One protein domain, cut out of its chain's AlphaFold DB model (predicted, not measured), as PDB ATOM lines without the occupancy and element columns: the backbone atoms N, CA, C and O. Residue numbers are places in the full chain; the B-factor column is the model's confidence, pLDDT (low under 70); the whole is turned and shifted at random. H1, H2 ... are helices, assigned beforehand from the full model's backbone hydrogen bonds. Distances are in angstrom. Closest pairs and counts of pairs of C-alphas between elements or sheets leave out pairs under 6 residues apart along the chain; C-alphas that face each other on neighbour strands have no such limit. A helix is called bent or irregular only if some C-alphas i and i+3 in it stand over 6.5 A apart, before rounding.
ATOM      1  N   ASP A 130      18.017   4.194 -70.849       93.12
ATOM      2  CA  ASP A 130      19.420   3.911 -70.517       93.12
ATOM      3  C   ASP A 130      19.603   3.261 -69.140       93.12
ATOM      4  O   ASP A 130      20.409   2.343 -68.973       93.12
ATOM      5  N   GLU A 131      18.848   3.707 -68.133       93.06
ATOM      6  CA  GLU A 131      18.913   3.140 -66.783       93.06
ATOM      7  C   GLU A 131      18.324   1.721 -66.752       93.06
ATOM      8  O   GLU A 131      18.850   0.818 -66.093       93.06
ATOM      9  N   ARG A 132      17.262   1.475 -67.531       92.94
ATOM     10  CA  ARG A 132      16.687   0.133 -67.693       92.94
ATOM     11  C   ARG A 132      17.693  -0.833 -68.317       92.94
ATOM     12  O   ARG A 132      17.810  -1.971 -67.851       92.94
ATOM     13  N   ASP A 133      18.425  -0.400 -69.338       93.88
ATOM     14  CA  ASP A 133      19.398  -1.253 -70.017       93.88
ATOM     15  C   ASP A 133      20.664  -1.476 -69.181       93.88
ATOM     16  O   ASP A 133      21.145  -2.612 -69.113       93.88
ATOM     17  N   ARG A 134      21.120  -0.479 -68.407       93.38
ATOM     18  CA  ARG A 134      22.163  -0.679 -67.384       93.38
ATOM     19  C   ARG A 134      21.760  -1.717 -66.340       93.38
ATOM     20  O   ARG A 134      22.533  -2.638 -66.064       93.38
ATOM     21  N   ARG A 135      20.532  -1.646 -65.811       91.75
ATOM     22  CA  ARG A 135      20.013  -2.653 -64.865       91.75
ATOM     23  C   ARG A 135      19.954  -4.047 -65.481       91.75
ATOM     24  O   ARG A 135      20.306  -5.028 -64.826       91.75
ATOM     25  N   ARG A 136      19.550  -4.167 -66.749       93.38
ATOM     26  CA  ARG A 136      19.550  -5.451 -67.474       93.38
ATOM     27  C   ARG A 136      20.962  -5.999 -67.667       93.38
ATOM     28  O   ARG A 136      21.167  -7.196 -67.466       93.38
ATOM     29  N   ALA A 137      21.930  -5.158 -68.023       93.69
ATOM     30  CA  ALA A 137      23.328  -5.557 -68.173       93.69
ATOM     31  C   ALA A 137      23.930  -6.026 -66.837       93.69
ATOM     32  O   ALA A 137      24.549  -7.092 -66.783       93.69
ATOM     33  N   ALA A 138      23.669  -5.298 -65.748       93.06
ATOM     34  CA  ALA A 138      24.082  -5.681 -64.399       93.06
ATOM     35  C   ALA A 138      23.465  -7.024 -63.971       93.06
ATOM     36  O   ALA A 138      24.187  -7.922 -63.537       93.06
ATOM     37  N   ASN A 139      22.160  -7.217 -64.193       92.50
ATOM     38  CA  ASN A 139      21.487  -8.488 -63.909       92.50
ATOM     39  C   ASN A 139      22.063  -9.650 -64.728       92.50
ATOM     40  O   ASN A 139      22.290 -10.733 -64.190       92.50
ATOM     41  N   ARG A 140      22.368  -9.439 -66.016       92.75
ATOM     42  CA  ARG A 140      23.031 -10.459 -66.849       92.75
ATOM     43  C   ARG A 140      24.420 -10.817 -66.320       92.75
ATOM     44  O   ARG A 140      24.789 -11.990 -66.361       92.75
ATOM     45  N   LYS A 141      25.183  -9.838 -65.826       92.75
ATOM     46  CA  LYS A 141      26.503 -10.066 -65.220       92.75
ATOM     47  C   LYS A 141      26.386 -10.877 -63.925       92.75
ATOM     48  O   LYS A 141      27.111 -11.856 -63.774       92.75
ATOM     49  N   MET A 142      25.432 -10.533 -63.059       90.75
ATOM     50  CA  MET A 142      25.148 -11.273 -61.821       90.75
ATOM     51  C   MET A 142      24.726 -12.721 -62.090       90.75
ATOM     52  O   MET A 142      25.270 -13.633 -61.480       90.75
ATOM     53  N   LEU A 143      23.826 -12.952 -63.052       89.12
ATOM     54  CA  LEU A 143      23.416 -14.304 -63.452       89.12
ATOM     55  C   LEU A 143      24.596 -15.138 -63.962       89.12
ATOM     56  O   LEU A 143      24.736 -16.295 -63.581       89.12
ATOM     57  N   ARG A 144      25.477 -14.559 -64.791       85.38
ATOM     58  CA  ARG A 144      26.689 -15.252 -65.264       85.38
ATOM     59  C   ARG A 144      27.636 -15.600 -64.121       85.38
ATOM     60  O   ARG A 144      28.180 -16.698 -64.116       85.38
ATOM     61  N   TRP A 145      27.820 -14.684 -63.173       91.25
ATOM     62  CA  TRP A 145      28.651 -14.923 -61.996       91.25
ATOM     63  C   TRP A 145      28.065 -16.030 -61.110       91.25
ATOM     64  O   TRP A 145      28.781 -16.963 -60.765       91.25
ATOM     65  N   ALA A 146      26.758 -15.999 -60.834       79.12
ATOM     66  CA  ALA A 146      26.081 -17.037 -60.058       79.12
ATOM     67  C   ALA A 146      26.178 -18.414 -60.733       79.12
ATOM     68  O   ALA A 146      26.502 -19.399 -60.078       79.12
ATOM     69  N   VAL A 147      25.980 -18.490 -62.055       81.56
ATOM     70  CA  VAL A 147      26.182 -19.740 -62.808       81.56
ATOM     71  C   VAL A 147      27.625 -20.227 -62.680       81.56
ATOM     72  O   VAL A 147      27.833 -21.413 -62.475       81.56
ATOM     73  N   ALA A 148      28.622 -19.343 -62.745       77.12
ATOM     74  CA  ALA A 148      30.022 -19.740 -62.596       77.12
ATOM     75  C   ALA A 148      30.374 -20.248 -61.185       77.12
ATOM     76  O   ALA A 148      31.271 -21.074 -61.061       77.12
ATOM     77  N   GLN A 149      29.688 -19.767 -60.143       76.50
ATOM     78  CA  GLN A 149      29.896 -20.211 -58.759       76.50
ATOM     79  C   GLN A 149      29.241 -21.564 -58.453       76.50
ATOM     80  O   GLN A 149      29.787 -22.319 -57.662       76.50
ATOM     81  N   TYR A 150      28.091 -21.871 -59.065       72.75
ATOM     82  CA  TYR A 150      27.332 -23.103 -58.791       72.75
ATOM     83  C   TYR A 150      27.443 -24.171 -59.891       72.75
ATOM     84  O   TYR A 150      26.871 -25.254 -59.759       72.75
ATOM     85  N   ASP A 151      28.155 -23.903 -60.989       67.31
ATOM     86  CA  ASP A 151      28.477 -24.929 -61.986       67.31
ATOM     87  C   ASP A 151      29.672 -25.765 -61.494       67.31
ATOM     88  O   ASP A 151      30.746 -25.749 -62.086       67.31
ATOM     89  N   ASP A 152      29.460 -26.568 -60.443       60.03
ATOM     90  CA  ASP A 152      30.389 -27.605 -59.940       60.03
ATOM     91  C   ASP A 152      30.620 -28.753 -60.952       60.03
ATOM     92  O   ASP A 152      31.263 -29.775 -60.685       60.03
ATOM     93  N   ARG A 153      30.148 -28.594 -62.195       59.38
ATOM     94  CA  ARG A 153      30.299 -29.579 -63.261       59.38
ATOM     95  C   ARG A 153      31.669 -29.681 -63.946       59.38
ATOM     96  O   ARG A 153      31.755 -30.593 -64.774       59.38
ATOM     97  N   PRO A 154      32.753 -28.903 -63.704       59.22
ATOM     98  CA  PRO A 154      34.022 -29.226 -64.360       59.22
ATOM     99  C   PRO A 154      34.543 -30.620 -63.968       59.22
ATOM    100  O   PRO A 154      35.116 -31.298 -64.822       59.22
ATOM    101  N   MET A 155      34.276 -31.102 -62.745       58.09
ATOM    102  CA  MET A 155      34.599 -32.485 -62.359       58.09
ATOM    103  C   MET A 155      33.613 -33.508 -62.938       58.09
ATOM    104  O   MET A 155      34.034 -34.536 -63.467       58.09
ATOM    105  N   LEU A 156      32.309 -33.211 -62.938       60.94
ATOM    106  CA  LEU A 156      31.299 -34.130 -63.479       60.94
ATOM    107  C   LEU A 156      31.416 -34.308 -65.003       60.94
ATOM    108  O   LEU A 156      31.182 -35.401 -65.509       60.94
ATOM    109  N   ARG A 157      31.845 -33.286 -65.756       62.56
ATOM    110  CA  ARG A 157      32.052 -33.394 -67.216       62.56
ATOM    111  C   ARG A 157      33.117 -34.424 -67.607       62.56
ATOM    112  O   ARG A 157      33.041 -34.938 -68.718       62.56
ATOM    113  N   LYS A 158      34.079 -34.732 -66.729       64.31
ATOM    114  CA  LYS A 158      35.087 -35.782 -66.967       64.31
ATOM    115  C   LYS A 158      34.544 -37.188 -66.702       64.31
ATOM    116  O   LYS A 158      35.018 -38.140 -67.308       64.31
ATOM    117  N   LEU A 159      33.545 -37.307 -65.826       66.31
ATOM    118  CA  LEU A 159      32.915 -38.579 -65.465       66.31
ATOM    119  C   LEU A 159      31.806 -38.979 -66.447       66.31
ATOM    120  O   LEU A 159      31.586 -40.162 -66.687       66.31
ATOM    121  N   PHE A 160      31.144 -38.007 -67.078       61.97
ATOM    122  CA  PHE A 160      30.198 -38.276 -68.158       61.97
ATOM    123  C   PHE A 160      30.927 -38.415 -69.498       61.97
ATOM    124  O   PHE A 160      30.893 -37.514 -70.340       61.97
ATOM    125  N   VAL A 161      31.539 -39.579 -69.733       67.00
ATOM    126  CA  VAL A 161      31.817 -40.018 -71.106       67.00
ATOM    127  C   VAL A 161      30.455 -40.116 -71.806       67.00
ATOM    128  O   VAL A 161      29.594 -40.868 -71.343       67.00
ATOM    129  N   PRO A 162      30.187 -39.339 -72.872       64.12
ATOM    130  CA  PRO A 162      28.921 -39.458 -73.580       64.12
ATOM    131  C   PRO A 162      28.786 -40.903 -74.054       64.12
ATOM    132  O   PRO A 162      29.696 -41.425 -74.699       64.12
ATOM    133  N   CYS A 163      27.671 -41.560 -73.715       63.72
ATOM    134  CA  CYS A 163      27.457 -42.943 -74.124       63.72
ATOM    135  C   CYS A 163      27.654 -43.076 -75.645       63.72
ATOM    136  O   CYS A 163      27.371 -42.138 -76.406       63.72
ATOM    137  N   ARG A 164      28.138 -44.237 -76.106       62.34
ATOM    138  CA  ARG A 164      28.400 -44.489 -77.539       62.34
ATOM    139  C   ARG A 164      27.207 -44.114 -78.431       62.34
ATOM    140  O   ARG A 164      27.405 -43.601 -79.529       62.34
ATOM    141  N   PHE A 165      25.986 -44.264 -77.919       58.97
ATOM    142  CA  PHE A 165      24.747 -43.889 -78.597       58.97
ATOM    143  C   PHE A 165      24.613 -42.366 -78.832       58.97
ATOM    144  O   PHE A 165      24.345 -41.916 -79.948       58.97
ATOM    145  N   HIS A 166      24.910 -41.535 -77.827       63.00
ATOM    146  CA  HIS A 166      24.910 -40.072 -77.966       63.00
ATOM    147  C   HIS A 166      26.103 -39.541 -78.780       63.00
ATOM    148  O   HIS A 166      25.997 -38.486 -79.416       63.00
ATOM    149  N   ALA A 167      27.225 -40.266 -78.809       60.41
ATOM    150  CA  ALA A 167      28.355 -39.939 -79.679       60.41
ATOM    151  C   ALA A 167      28.016 -40.141 -81.170       60.41
ATOM    152  O   ALA A 167      28.433 -39.337 -82.008       60.41
ATOM    153  N   TYR A 168      27.219 -41.164 -81.500       57.28
ATOM    154  CA  TYR A 168      26.778 -41.443 -82.869       57.28
ATOM    155  C   TYR A 168      25.763 -40.400 -83.372       57.28
ATOM    156  O   TYR A 168      25.915 -39.850 -84.465       57.28
ATOM    157  N   CYS A 169      24.800 -40.013 -82.531       55.00
ATOM    158  CA  CYS A 169      23.759 -39.049 -82.904       55.00
ATOM    159  C   CYS A 169      24.319 -37.630 -83.180       55.00
ATOM    160  O   CYS A 169      23.881 -36.941 -84.103       55.00
ATOM    161  N   LYS A 170      25.380 -37.206 -82.472       56.44
ATOM    162  CA  LYS A 170      26.055 -35.918 -82.748       56.44
ATOM    163  C   LYS A 170      26.794 -35.887 -84.091       56.44
ATOM    164  O   LYS A 170      26.895 -34.812 -84.692       56.44
ATOM    165  N   LYS A 171      27.296 -37.026 -84.585       57.81
ATOM    166  CA  LYS A 171      27.953 -37.101 -85.904       57.81
ATOM    167  C   LYS A 171      26.945 -36.936 -87.044       57.81
ATOM    168  O   LYS A 171      27.236 -36.210 -87.990       57.81
ATOM    169  N   ALA A 172      25.741 -37.496 -86.905       57.41
ATOM    170  CA  ALA A 172      24.669 -37.385 -87.899       57.41
ATOM    171  C   ALA A 172      24.121 -35.951 -88.068       57.41
ATOM    172  O   ALA A 172      23.680 -35.568 -89.151       57.41
ATOM    173  N   ILE A 173      24.172 -35.130 -87.015       57.91
ATOM    174  CA  ILE A 173      23.721 -33.729 -87.075       57.91
ATOM    175  C   ILE A 173      24.792 -32.824 -87.710       57.91
ATOM    176  O   ILE A 173      24.460 -31.903 -88.456       57.91
ATOM    177  N   LYS A 174      26.087 -33.090 -87.472       55.88
ATOM    178  CA  LYS A 174      27.182 -32.306 -88.075       55.88
ATOM    179  C   LYS A 174      27.308 -32.523 -89.585       55.88
ATOM    180  O   LYS A 174      27.562 -31.557 -90.299       55.88
ATOM    181  N   SER A 175      27.062 -33.734 -90.088       56.19
ATOM    182  CA  SER A 175      27.106 -34.024 -91.530       56.19
ATOM    183  C   SER A 175      25.974 -33.362 -92.330       56.19
ATOM    184  O   SER A 175      26.137 -33.130 -93.525       56.19
ATOM    185  N   LYS A 176      24.868 -32.962 -91.686       55.94
ATOM    186  CA  LYS A 176      23.795 -32.174 -92.325       55.94
ATOM    187  C   LYS A 176      24.064 -30.666 -92.373       55.94
ATOM    188  O   LYS A 176      23.394 -29.971 -93.126       55.94
ATOM    189  N   LYS A 177      25.040 -30.144 -91.617       51.22
ATOM    190  CA  LYS A 177      25.296 -28.693 -91.521       51.22
ATOM    191  C   LYS A 177      26.343 -28.160 -92.513       51.22
ATOM    192  O   LYS A 177      26.507 -26.952 -92.606       51.22
TER     193      LYS A 177
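This is residues 130 to 177 of the 206 residues of an uncharacterized protein of Cinara cedri (UniProt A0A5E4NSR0). Going along the printed part from its first residue, you trace an open, flat arch of three helices strung one after another: the long helix H1 makes one limb, the short helix H2 sits at the top, and H3 folds away as the other limb. The space under the arch is empty, and no helix touches another. The printed part has 48 residues with three named helices, H1, H2 and H3 in that order, and no named strand; the class is all helix, with 40 of the residues in helices. The whole is extended, with a radius of gyration of the C-alphas of 18.1 A, and the C-alphas span 49 by 30 by 9 A along their three main axes.

Find C-alpha 130 at (19.420, 3.911, -70.517); here H1 begins, and it runs through residues 130 to 150 to C-alpha 150 at (27.332, -23.103, -58.791), 30.5 A from first to last C-alpha. With 21 residues it is the longest helix. Past Asp 151 and Asp 152 you come to H2, residues 153 to 159, which is 9.6 A from first to last C-alpha. After residues 160 to 163, look for C-alpha 164 at (28.400, -44.489, -77.539), where H3 begins; it holds residues 164 to 175, covers 17.5 A, and ends at C-alpha 175 at (27.106, -34.024, -91.530). None of the three helices is bent.

Start at H1 and compare it with H2: the two are apart, with no C-alpha of the one within 8 A of the other, although a tight link of 2 residues joins them. H2 and H3 are apart by the same measure, across a tight link of 4 residues. H1 and H3 are apart too. Residues 130 to 177 stand free: no C-alpha 8 or more residues away along the chain comes within 10 A. In the backbone of H1, each O i to N i+4 pair is within hydrogen-bond range. In H3, 7 of 8 such pairs are within range; in H2, 1 of 3 is, beside 3 of 4 O i to N i+3 pairs.

Look for the greatest reach between the C-alphas of Glu 131 and Arg 164, the two farthest apart, at 49.7 A. The C-alphas of Asp 130 and Lys 177, first and last of the printed part, are 39.2 A apart. The printed part has no cut, and neither link between helices is long. In the B-factor column, the mean pLDDT of the printed part is 72.5; H1 has a mean of 89, H2 of 62 and H3 of 58. Confidence in this model is low, under 70, at residues 151 to 177.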